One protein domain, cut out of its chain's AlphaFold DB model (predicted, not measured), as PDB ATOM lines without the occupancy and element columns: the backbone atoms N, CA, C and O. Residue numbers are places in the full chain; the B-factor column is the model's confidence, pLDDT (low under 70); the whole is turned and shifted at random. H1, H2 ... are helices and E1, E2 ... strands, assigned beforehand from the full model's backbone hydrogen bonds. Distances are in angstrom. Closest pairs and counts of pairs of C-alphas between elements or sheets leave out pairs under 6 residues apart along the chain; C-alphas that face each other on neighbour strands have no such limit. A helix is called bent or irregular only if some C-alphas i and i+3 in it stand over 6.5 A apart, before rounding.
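This is residues 7 to 89 of the 90 residues of a protein of Acidobacteria bacterium (UniProt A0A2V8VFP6). A strand track, E1 bending into E2, runs from a pair of side-by-side helices, H1 and H2, to a hairpin, E2 and E3; E4 pairs with E1, and H3 reaches back to H2 with its residues 86 to 87. Residues 69 to 74 stick out. The printed part has 83 residues, with three named helices and four named strands in the order H1 E1 E2 E3 H2 E4 H3; its class is mixed, helices and strands. It has a parallel sheet E1 E4 and an antiparallel sheet E2 E3. It is only just compact, close to loose, with a radius of gyration of the C-alphas of 13.9 A and spans of 39 by 33 by 20 A.

Find C-alpha 7 at (343.356, 325.455, 209.507); H1 runs from there to residue 16, 14.1 A, and is irregular, with C-alphas 12 and 15 9.2 A apart. Next come E1, residues 20 to 22, E2, residues 24 to 26, and E3, residues 35 to 37. H2, residues 46 to 55, spans 13.9 A. After E4, residues 62 to 64, H3 runs 18.2 A from residue 75 to C-alpha 87 at (338.068, 338.781, 207.129).

Look first at E1 and E4, parallel, where N 22 and O 63 are 2.8 A apart, within hydrogen-bond range. E1 runs on into E2 at 49 degrees. In the hairpin E2 and E3, N 26 and O 35 are within range at 2.8 A. The closest C-alphas of E4 and H3, Pro 64 and Val 79, are 7.3 A apart. H3 touches H2 with residues 86 to 87 alone, closest at the C-alphas of Trp 46 and Ile 86, 6.4 A, at a steep tilt of 57 degrees. H1 touches H2, closest at the C-alphas of Gln 7 and Val 49, 4.7 A, at a shallow tilt of 32 degrees, the same way. H1 and H3 are apart. In H2 and H3 every O i to N i+4 pair is within hydrogen-bond range; in H1, 4 of 6.

The two farthest C-alphas, Thr 12 and Asn 71, are 39.7 A apart. The printed part has no cut, no link is long, and no printed residue is under 70 in pLDDT.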
ATOM      1  N   GLN A   7     342.280 324.880 208.695       97.69
ATOM      2  CA  GLN A   7     343.356 325.455 209.507       97.69
ATOM      3  C   GLN A   7     344.576 324.528 209.608       97.69
ATOM      4  O   GLN A   7     345.705 325.007 209.550       97.69
ATOM      5  N   ASP A   8     344.377 323.208 209.671       97.62
ATOM      6  CA  ASP A   8     345.479 322.244 209.767       97.62
ATOM      7  C   ASP A   8     346.263 322.180 208.452       97.62
ATOM      8  O   ASP A   8     347.499 322.167 208.445       97.62
ATOM      9  N   TRP A   9     345.551 322.212 207.323       97.06
ATOM     10  CA  TRP A   9     346.162 322.311 205.999       97.06
ATOM     11  C   TRP A   9     346.905 323.629 205.813       97.06
ATOM     12  O   TRP A   9     348.026 323.621 205.303       97.06
ATOM     13  N   ILE A  10     346.326 324.745 206.260       98.06
ATOM     14  CA  ILE A  10     346.963 326.063 206.184       98.06
ATOM     15  C   ILE A  10     348.288 326.051 206.948       98.06
ATOM     16  O   ILE A  10     349.321 326.400 206.379       98.06
ATOM     17  N   LEU A  11     348.283 325.575 208.195       98.31
ATOM     18  CA  LEU A  11     349.487 325.474 209.025       98.31
ATOM     19  C   LEU A  11     350.533 324.524 208.426       98.31
ATOM     20  O   LEU A  11     351.727 324.803 208.491       98.31
ATOM     21  N   THR A  12     350.088 323.429 207.807       97.94
ATOM     22  CA  THR A  12     350.965 322.435 207.169       97.94
ATOM     23  C   THR A  12     351.616 322.967 205.888       97.94
ATOM     24  O   THR A  12     352.790 322.706 205.604       97.94
ATOM     25  N   LEU A  13     350.862 323.691 205.061       97.62
ATOM     26  CA  LEU A  13     351.355 324.230 203.793       97.62
ATOM     27  C   LEU A  13     352.198 325.489 204.002       97.62
ATOM     28  O   LEU A  13     353.229 325.639 203.335       97.62
ATOM     29  N   GLY A  14     351.781 326.358 204.923       97.88
ATOM     30  CA  GLY A  14     352.448 327.602 205.275       97.88
ATOM     31  C   GLY A  14     352.760 328.472 204.048       97.88
ATOM     32  O   GLY A  14     351.859 328.771 203.262       97.88
ATOM     33  N   PRO A  15     354.034 328.830 203.800       97.06
ATOM     34  CA  PRO A  15     354.424 329.730 202.708       97.06
ATOM     35  C   PRO A  15     354.222 329.143 201.297       97.06
ATOM     36  O   PRO A  15     354.424 329.831 200.292       97.06
ATOM     37  N   ARG A  16     353.841 327.860 201.190       97.62
ATOM     38  CA  ARG A  16     353.535 327.204 199.908       97.62
ATOM     39  C   ARG A  16     352.170 327.607 199.348       97.62
ATOM     40  O   ARG A  16     351.917 327.371 198.169       97.62
ATOM     41  N   ILE A  17     351.306 328.225 200.153       98.00
ATOM     42  CA  ILE A  17     349.988 328.697 199.719       98.00
ATOM     43  C   ILE A  17     350.166 329.913 198.806       98.00
ATOM     44  O   ILE A  17     350.757 330.919 199.193       98.00
ATOM     45  N   LYS A  18     349.648 329.830 197.577       95.69
ATOM     46  CA  LYS A  18     349.700 330.934 196.599       95.69
ATOM     47  C   LYS A  18     348.360 331.631 196.403       95.69
ATOM     48  O   LYS A  18     348.333 332.834 196.163       95.69
ATOM     49  N   ARG A  19     347.256 330.899 196.523       96.00
ATOM     50  CA  ARG A  19     345.881 331.396 196.390       96.00
ATOM     51  C   ARG A  19     344.983 330.632 197.345       96.00
ATOM     52  O   ARG A  19     345.260 329.465 197.623       96.00
ATOM     53  N   VAL A  20     343.926 331.285 197.806       97.06
ATOM     54  CA  VAL A  20     342.928 330.679 198.683       97.06
ATOM     55  C   VAL A  20     341.545 330.915 198.091       97.06
ATOM     56  O   VAL A  20     341.206 332.037 197.720       97.06
ATOM     57  N   HIS A  21     340.761 329.847 197.974       96.94
ATOM     58  CA  HIS A  21     339.355 329.930 197.597       96.94
ATOM     59  C   HIS A  21     338.499 329.700 198.839       96.94
ATOM     60  O   HIS A  21     338.715 328.727 199.562       96.94
ATOM     61  N   PHE A  22     337.546 330.589 199.093       96.94
ATOM     62  CA  PHE A  22     336.603 330.453 200.197       96.94
ATOM     63  C   PHE A  22     335.329 329.776 199.708       96.94
ATOM     64  O   PHE A  22     334.683 330.231 198.762       96.94
ATOM     65  N   LYS A  23     334.992 328.682 200.385       94.94
ATOM     66  CA  LYS A  23     333.741 327.936 200.278       94.94
ATOM     67  C   LYS A  23     333.331 327.538 201.682       94.94
ATOM     68  O   LYS A  23     334.210 327.260 202.499       94.94
ATOM     69  N   ASP A  24     332.035 327.439 201.925       95.44
ATOM     70  CA  ASP A  24     331.531 326.811 203.137       95.44
ATOM     71  C   ASP A  24     330.943 325.436 202.833       95.44
ATOM     72  O   ASP A  24     330.548 325.127 201.704       95.44
ATOM     73  N   TYR A  25     330.933 324.581 203.847       93.81
ATOM     74  CA  TYR A  25     330.452 323.217 203.711       93.81
ATOM     75  C   TYR A  25     329.742 322.783 204.979       93.81
ATOM     76  O   TYR A  25     330.318 322.811 206.068       93.81
ATOM     77  N   LYS A  26     328.501 322.330 204.817       93.94
ATOM     78  CA  LYS A  26     327.726 321.715 205.882       93.94
ATOM     79  C   LYS A  26     328.128 320.256 206.021       93.94
ATOM     80  O   LYS A  26     328.082 319.492 205.057       93.94
ATOM     81  N   LEU A  27     328.554 319.854 207.210       92.88
ATOM     82  CA  LEU A  27     328.890 318.469 207.502       92.88
ATOM     83  C   LEU A  27     327.619 317.627 207.561       92.88
ATOM     84  O   LEU A  27     326.585 318.048 208.073       92.88
ATOM     85  N   SER A  28     327.723 316.393 207.068       93.06
ATOM     86  CA  SER A  28     326.625 315.442 207.193       93.06
ATOM     87  C   SER A  28     326.314 315.175 208.663       93.06
ATOM     88  O   SER A  28     327.215 315.023 209.493       93.06
ATOM     89  N   ASN A  29     325.028 315.077 208.965       90.75
ATOM     90  CA  ASN A  29     324.510 314.690 210.267       90.75
ATOM     91  C   ASN A  29     323.512 313.525 210.096       90.75
ATOM     92  O   ASN A  29     323.440 312.899 209.042       90.75
ATOM     93  N   ARG A  30     322.743 313.196 211.142       92.50
ATOM     94  CA  ARG A  30     321.784 312.073 211.092       92.50
ATOM     95  C   ARG A  30     320.641 312.267 210.091       92.50
ATOM     96  O   ARG A  30     320.034 311.278 209.697       92.50
ATOM     97  N   THR A  31     320.313 313.506 209.740       93.06
ATOM     98  CA  THR A  31     319.123 313.866 208.955       93.06
ATOM     99  C   THR A  31     319.458 314.435 207.582       93.06
ATOM    100  O   THR A  31     318.578 314.516 206.734       93.06
ATOM    101  N   GLU A  32     320.712 314.820 207.352       91.94
ATOM    102  CA  GLU A  32     321.133 315.561 206.170       91.94
ATOM    103  C   GLU A  32     322.513 315.114 205.673       91.94
ATOM    104  O   GLU A  32     323.455 314.888 206.446       91.94
ATOM    105  N   GLN A  33     322.633 314.985 204.351       93.19
ATOM    106  CA  GLN A  33     323.908 314.729 203.689       93.19
ATOM    107  C   GLN A  33     324.726 316.018 203.600       93.19
ATOM    108  O   GLN A  33     324.188 317.107 203.409       93.19
ATOM    109  N   GLY A  34     326.047 315.886 203.718       92.75
ATOM    110  CA  GLY A  34     326.933 317.039 203.635       92.75
ATOM    111  C   GLY A  34     326.895 317.676 202.246       92.75
ATOM    112  O   GLY A  34     326.876 316.973 201.233       92.75
ATOM    113  N   HIS A  35     326.904 319.002 202.199       92.94
ATOM    114  CA  HIS A  35     326.776 319.770 200.963       92.94
ATOM    115  C   HIS A  35     327.471 321.131 201.082       92.94
ATOM    116  O   HIS A  35     327.747 321.618 202.180       92.94
ATOM    117  N   PHE A  36     327.788 321.739 199.938       92.75
ATOM    118  CA  PHE A  36     328.293 323.112 199.899       92.75
ATOM    119  C   PHE A  36     327.176 324.087 200.253       92.75
ATOM    120  O   PHE A  36     326.057 323.931 199.769       92.75
ATOM    121  N   ALA A  37     327.506 325.089 201.059       92.75
ATOM    122  CA  ALA A  37     326.587 326.125 201.506       92.75
ATOM    123  C   ALA A  37     327.175 327.512 201.223       92.75
ATOM    124  O   ALA A  37     328.353 327.644 200.864       92.75
ATOM    125  N   ASP A  38     326.355 328.544 201.400       94.62
ATOM    126  CA  ASP A  38     326.843 329.917 201.391       94.62
ATOM    127  C   ASP A  38     327.817 330.167 202.550       94.62
ATOM    128  O   ASP A  38     327.836 329.465 203.565       94.62
ATOM    129  N   LEU A  39     328.663 331.188 202.384       96.69
ATOM    130  CA  LEU A  39     329.614 331.596 203.415       96.69
ATOM    131  C   LEU A  39     328.884 331.914 204.724       96.69
ATOM    132  O   LEU A  39     327.931 332.687 204.720       96.69
ATOM    133  N   LEU A  40     329.398 331.376 205.836       96.81
ATOM    134  CA  LEU A  40     328.841 331.481 207.193       96.81
ATOM    135  C   LEU A  40     327.578 330.641 207.445       96.81
ATOM    136  O   LEU A  40     327.035 330.705 208.549       96.81
ATOM    137  N   GLU A  41     327.129 329.836 206.479       96.06
ATOM    138  CA  GLU A  41     325.990 328.919 206.650       96.06
ATOM    139  C   GLU A  41     326.414 327.449 206.817       96.06
ATOM    140  O   GLU A  41     325.627 326.606 207.265       96.06
ATOM    141  N   GLY A  42     327.668 327.130 206.492       95.00
ATOM    142  CA  GLY A  42     328.238 325.805 206.708       95.00
ATOM    143  C   GLY A  42     328.859 325.640 208.095       95.00
ATOM    144  O   GLY A  42     328.508 326.324 209.056       95.00
ATOM    145  N   ASP A  43     329.760 324.668 208.210       95.69
ATOM    146  CA  ASP A  43     330.412 324.293 209.467       95.69
ATOM    147  C   ASP A  43     331.933 324.543 209.434       95.69
ATOM    148  O   ASP A  43     332.681 323.974 210.236       95.69
ATOM    149  N   VAL A  44     332.428 325.361 208.496       96.44
ATOM    150  CA  VAL A  44     333.826 325.809 208.510       96.44
ATOM    151  C   VAL A  44     334.069 326.694 209.737       96.44
ATOM    152  O   VAL A  44     333.388 327.695 209.952       96.44
ATOM    153  N   ASP A  45     335.095 326.367 210.528       97.31
ATOM    154  CA  ASP A  45     335.556 327.233 211.618       97.31
ATOM    155  C   ASP A  45     336.380 328.400 211.056       97.31
ATOM    156  O   ASP A  45     337.611 328.367 210.994       97.31
ATOM    157  N   TRP A  46     335.681 329.447 210.620       98.06
ATOM    158  CA  TRP A  46     336.301 330.627 210.023       98.06
ATOM    159  C   TRP A  46     337.257 331.356 210.971       98.06
ATOM    160  O   TRP A  46     338.273 331.873 210.513       98.06
ATOM    161  N   LYS A  47     337.017 331.332 212.290       98.50
ATOM    162  CA  LYS A  47     337.944 331.928 213.265       98.50
ATOM    163  C   LYS A  47     339.274 331.181 213.276       98.50
ATOM    164  O   LYS A  47     340.330 331.808 213.211       98.50
ATOM    165  N   ALA A  48     339.236 329.848 213.311       98.50
ATOM    166  CA  ALA A  48     340.446 329.036 213.244       98.50
ATOM    167  C   ALA A  48     341.168 329.185 211.894       98.50
ATOM    168  O   ALA A  48     342.398 329.257 211.857       98.50
ATOM    169  N   VAL A  49     340.417 329.273 210.790       98.31
ATOM    170  CA  VAL A  49     340.967 329.501 209.444       98.31
ATOM    171  C   VAL A  49     341.700 330.836 209.360       98.31
ATOM    172  O   VAL A  49     342.860 330.859 208.943       98.31
ATOM    173  N   MET A  50     341.073 331.933 209.789       98.50
ATOM    174  CA  MET A  50     341.698 333.255 209.739       98.50
ATOM    175  C   MET A  50     342.921 333.335 210.653       98.50
ATOM    176  O   MET A  50     343.982 333.773 210.205       98.50
ATOM    177  N   ALA A  51     342.839 332.793 211.873       98.75
ATOM    178  CA  ALA A  51     343.987 332.706 212.775       98.75
ATOM    179  C   ALA A  51     345.159 331.918 212.158       98.75
ATOM    180  O   ALA A  51     346.323 332.302 212.307       98.75
ATOM    181  N   ALA A  52     344.878 330.830 211.433       98.62
ATOM    182  CA  ALA A  52     345.903 330.062 210.735       98.62
ATOM    183  C   ALA A  52     346.525 330.842 209.569       98.62
ATOM    184  O   ALA A  52     347.748 330.822 209.429       98.62
ATOM    185  N   LEU A  53     345.722 331.553 208.766       98.50
ATOM    186  CA  LEU A  53     346.215 332.392 207.663       98.50
ATOM    187  C   LEU A  53     347.130 333.515 208.168       98.50
ATOM    188  O   LEU A  53     348.210 333.715 207.608       98.50
ATOM    189  N   VAL A  54     346.744 334.184 209.260       98.38
ATOM    190  CA  VAL A  54     347.575 335.192 209.939       98.38
ATOM    191  C   VAL A  54     348.874 334.566 210.434       98.38
ATOM    192  O   VAL A  54     349.957 335.079 210.158       98.38
ATOM    193  N   LYS A  55     348.794 333.409 211.103       98.56
ATOM    194  CA  LYS A  55     349.966 332.714 211.651       98.56
ATOM    195  C   LYS A  55     350.985 332.309 210.585       98.56
ATOM    196  O   LYS A  55     352.181 332.333 210.864       98.56
ATOM    197  N   VAL A  56     350.542 331.931 209.386       98.50
ATOM    198  CA  VAL A  56     351.452 331.584 208.280       98.50
ATOM    199  C   VAL A  56     351.882 332.789 207.438       98.50
ATOM    200  O   VAL A  56     352.635 332.611 206.481       98.50
ATOM    201  N   GLY A  57     351.430 334.003 207.783       98.00
ATOM    202  CA  GLY A  57     351.785 335.241 207.087       98.00
ATOM    203  C   GLY A  57     351.207 335.338 205.675       98.00
ATOM    204  O   GLY A  57     351.870 335.841 204.765       98.00
ATOM    205  N   TYR A  58     350.004 334.803 205.447       98.06
ATOM    206  CA  TYR A  58     349.371 334.866 204.134       98.06
ATOM    207  C   TYR A  58     348.788 336.260 203.857       98.06
ATOM    208  O   TYR A  58     347.860 336.697 204.530       98.06
ATOM    209  N   HIS A  59     349.289 336.926 202.813       95.25
ATOM    210  CA  HIS A  59     348.813 338.238 202.343       95.25
ATOM    211  C   HIS A  59     348.382 338.215 200.863       95.25
ATOM    212  O   HIS A  59     348.395 339.240 200.183       95.25
ATOM    213  N   GLY A  60     348.082 337.028 200.327       94.94
ATOM    214  CA  GLY A  60     347.654 336.859 198.940       94.94
ATOM    215  C   GLY A  60     346.149 337.054 198.740       94.94
ATOM    216  O   GLY A  60     345.404 337.339 199.674       94.94
ATOM    217  N   PHE A  61     345.700 336.874 197.497       94.88
ATOM    218  CA  PHE A  61     344.289 337.007 197.135       94.88
ATOM    219  C   PHE A  61     343.416 335.886 197.705       94.88
ATOM    220  O   PHE A  61     343.756 334.703 197.617       94.88
ATOM    221  N   ILE A  62     342.235 336.281 198.175       94.88
ATOM    222  CA  ILE A  62     341.138 335.389 198.536       94.88
ATOM    223  C   ILE A  62     340.047 335.522 197.475       94.88
ATOM    224  O   ILE A  62     339.653 336.635 197.127       94.88
ATOM    225  N   SER A  63     339.561 334.387 196.979       95.75
ATOM    226  CA  SER A  63     338.468 334.329 196.005       95.75
ATOM    227  C   SER A  63     337.275 333.583 196.604       95.75
ATOM    228  O   SER A  63     337.422 332.403 196.926       95.75
ATOM    229  N   PRO A  64     336.088 334.193 196.747       94.50
ATOM    230  CA  PRO A  64     334.886 333.435 197.070       94.50
ATOM    231  C   PRO A  64     334.504 332.571 195.862       94.50
ATOM    232  O   PRO A  64     334.357 333.077 194.751       94.50
ATOM    233  N   GLU A  65     334.346 331.265 196.057       92.81
ATOM    234  CA  GLU A  65     333.932 330.347 194.994       92.81
ATOM    235  C   GLU A  65     332.509 329.854 195.272       92.81
ATOM    236  O   GLU A  65     332.290 328.740 195.751       92.81
ATOM    237  N   ILE A  66     331.550 330.737 194.990       92.12
ATOM    238  CA  ILE A  66     330.120 330.562 195.260       92.12
ATOM    239  C   ILE A  66     329.359 330.394 193.942       92.12
ATOM    240  O   ILE A  66     329.710 330.996 192.925       92.12
ATOM    241  N   GLY A  67     328.332 329.541 193.959       86.25
ATOM    242  CA  GLY A  67     327.484 329.283 192.799       86.25
ATOM    243  C   GLY A  67     326.723 330.530 192.343       86.25
ATOM    244  O   GLY A  67     326.331 331.372 193.150       86.25
ATOM    245  N   TYR A  68     326.505 330.636 191.033       84.94
ATOM    246  CA  TYR A  68     325.649 331.671 190.465       84.94
ATOM    247  C   TYR A  68     324.171 331.340 190.700       84.94
ATOM    248  O   TYR A  68     323.729 330.229 190.404       84.94
ATOM    249  N   GLU A  69     323.398 332.327 191.152       88.81
ATOM    250  CA  GLU A  69     321.950 332.224 191.334       88.81
ATOM    251  C   GLU A  69     321.235 333.281 190.494       88.81
ATOM    252  O   GLU A  69     321.203 334.459 190.835       88.81
ATOM    253  N   ALA A  70     320.636 332.852 189.380       89.62
ATOM    254  CA  ALA A  70     320.042 333.761 188.396       89.62
ATOM    255  C   ALA A  70     318.902 334.635 188.942       89.62
ATOM    256  O   ALA A  70     318.652 335.716 188.416       89.62
ATOM    257  N   ASN A  71     318.217 334.164 189.982       94.19
ATOM    258  CA  ASN A  71     317.058 334.838 190.561       94.19
ATOM    259  C   ASN A  71     317.415 335.720 191.769       94.19
ATOM    260  O   ASN A  71     316.512 336.301 192.368       94.19
ATOM    261  N   ASP A  72     318.699 335.828 192.128       93.38
ATOM    262  CA  ASP A  72     319.167 336.666 193.232       93.38
ATOM    263  C   ASP A  72     320.204 337.691 192.738       93.38
ATOM    264  O   ASP A  72     321.413 337.444 192.802       93.38
ATOM    265  N   PRO A  73     319.768 338.870 192.253       92.19
ATOM    266  CA  PRO A  73     320.687 339.907 191.778       92.19
ATOM    267  C   PRO A  73     321.605 340.448 192.887       92.19
ATOM    268  O   PRO A  73     322.641 341.043 192.599       92.19
ATOM    269  N   GLU A  74     321.261 340.215 194.157       94.69
ATOM    270  CA  GLU A  74     322.017 340.675 195.320       94.69
ATOM    271  C   GLU A  74     323.062 339.665 195.803       94.69
ATOM    272  O   GLU A  74     323.825 339.963 196.725       94.69
ATOM    273  N   LYS A  75     323.142 338.484 195.176       93.50
ATOM    274  CA  LYS A  75     324.029 337.392 195.598       93.50
ATOM    275  C   LYS A  75     325.481 337.845 195.737       93.50
ATOM    276  O   LYS A  75     326.118 337.571 196.750       93.50
ATOM    277  N   ALA A  76     325.993 338.595 194.761       93.19
ATOM    278  CA  ALA A  76     327.367 339.098 194.793       93.19
ATOM    279  C   ALA A  76     327.625 340.024 195.997       93.19
ATOM    280  O   ALA A  76     328.670 339.920 196.638       93.19
ATOM    281  N   ARG A  77     326.658 340.884 196.346       95.56
ATOM    282  CA  ARG A  77     326.752 341.760 197.521       95.56
ATOM    283  C   ARG A  77     326.724 340.953 198.816       95.56
ATOM    284  O   ARG A  77     327.589 341.152 199.655       95.56
ATOM    285  N   LYS A  78     325.817 339.977 198.938       95.88
ATOM    286  CA  LYS A  78     325.753 339.078 200.106       95.88
ATOM    287  C   LYS A  78     327.065 338.320 200.321       95.88
ATOM    288  O   LYS A  78     327.530 338.208 201.452       95.88
ATOM    289  N   VAL A  79     327.680 337.836 199.239       96.06
ATOM    290  CA  VAL A  79     328.996 337.177 199.288       96.06
ATOM    291  C   VAL A  79     330.078 338.150 199.760       96.06
ATOM    292  O   VAL A  79     330.888 337.773 200.604       96.06
ATOM    293  N   SER A  80     330.077 339.394 199.271       96.25
ATOM    294  CA  SER A  80     331.002 340.436 199.741       96.25
ATOM    295  C   SER A  80     330.826 340.720 201.235       96.25
ATOM    296  O   SER A  80     331.800 340.688 201.979       96.25
ATOM    297  N   ASP A  81     329.590 340.902 201.701       97.81
ATOM    298  CA  ASP A  81     329.298 341.181 203.111       97.81
ATOM    299  C   ASP A  81     329.702 340.008 204.023       97.81
ATOM    300  O   ASP A  81     330.153 340.198 205.156       97.81
ATOM    301  N   ALA A  82     329.529 338.768 203.552       97.75
ATOM    302  CA  ALA A  82     329.974 337.579 204.273       97.75
ATOM    303  C   ALA A  82     331.505 337.494 204.332       97.75
ATOM    304  O   ALA A  82     332.055 337.171 205.388       97.75
ATOM    305  N   LEU A  83     332.199 337.832 203.239       97.38
ATOM    306  CA  LEU A  83     333.656 337.934 203.229       97.38
ATOM    307  C   LEU A  83     334.155 338.979 204.218       97.38
ATOM    308  O   LEU A  83     335.051 338.662 204.990       97.38
ATOM    309  N   ASP A  84     333.561 340.172 204.260       98.00
ATOM    310  CA  ASP A  84     333.967 341.223 205.199       98.00
ATOM    311  C   ASP A  84     333.868 340.744 206.654       98.00
ATOM    312  O   ASP A  84     334.787 340.944 207.452       98.00
ATOM    313  N   LYS A  85     332.791 340.023 206.992       98.50
ATOM    314  CA  LYS A  85     332.620 339.412 208.319       98.50
ATOM    315  C   LYS A  85     333.678 338.354 208.617       98.50
ATOM    316  O   LYS A  85     334.159 338.308 209.746       98.50
ATOM    317  N   ILE A  86     334.019 337.501 207.648       98.31
ATOM    318  CA  ILE A  86     335.061 336.477 207.805       98.31
ATOM    319  C   ILE A  86     336.429 337.140 207.972       98.31
ATOM    320  O   ILE A  86     337.151 336.818 208.908       98.31
ATOM    321  N   LEU A  87     336.780 338.088 207.104       96.94
ATOM    322  CA  LEU A  87     338.068 338.781 207.129       96.94
ATOM    323  C   LEU A  87     338.270 339.570 208.428       96.94
ATOM    324  O   LEU A  87     339.386 339.613 208.935       96.94
ATOM    325  N   ALA A  88     337.200 340.113 209.012       98.00
ATOM    326  CA  ALA A  88     337.232 340.766 210.321       98.00
ATOM    327  C   ALA A  88     337.523 339.814 211.504       98.00
ATOM    328  O   ALA A  88     337.646 340.279 212.635       98.00
ATOM    329  N   MET A  89     337.612 338.497 211.275       98.00
ATOM    330  CA  MET A  89     338.017 337.511 212.288       98.00
ATOM    331  C   MET A  89     339.537 337.273 212.342       98.00
ATOM    332  O   MET A  89     339.971 336.474 213.173       98.00
TER     333      MET A  89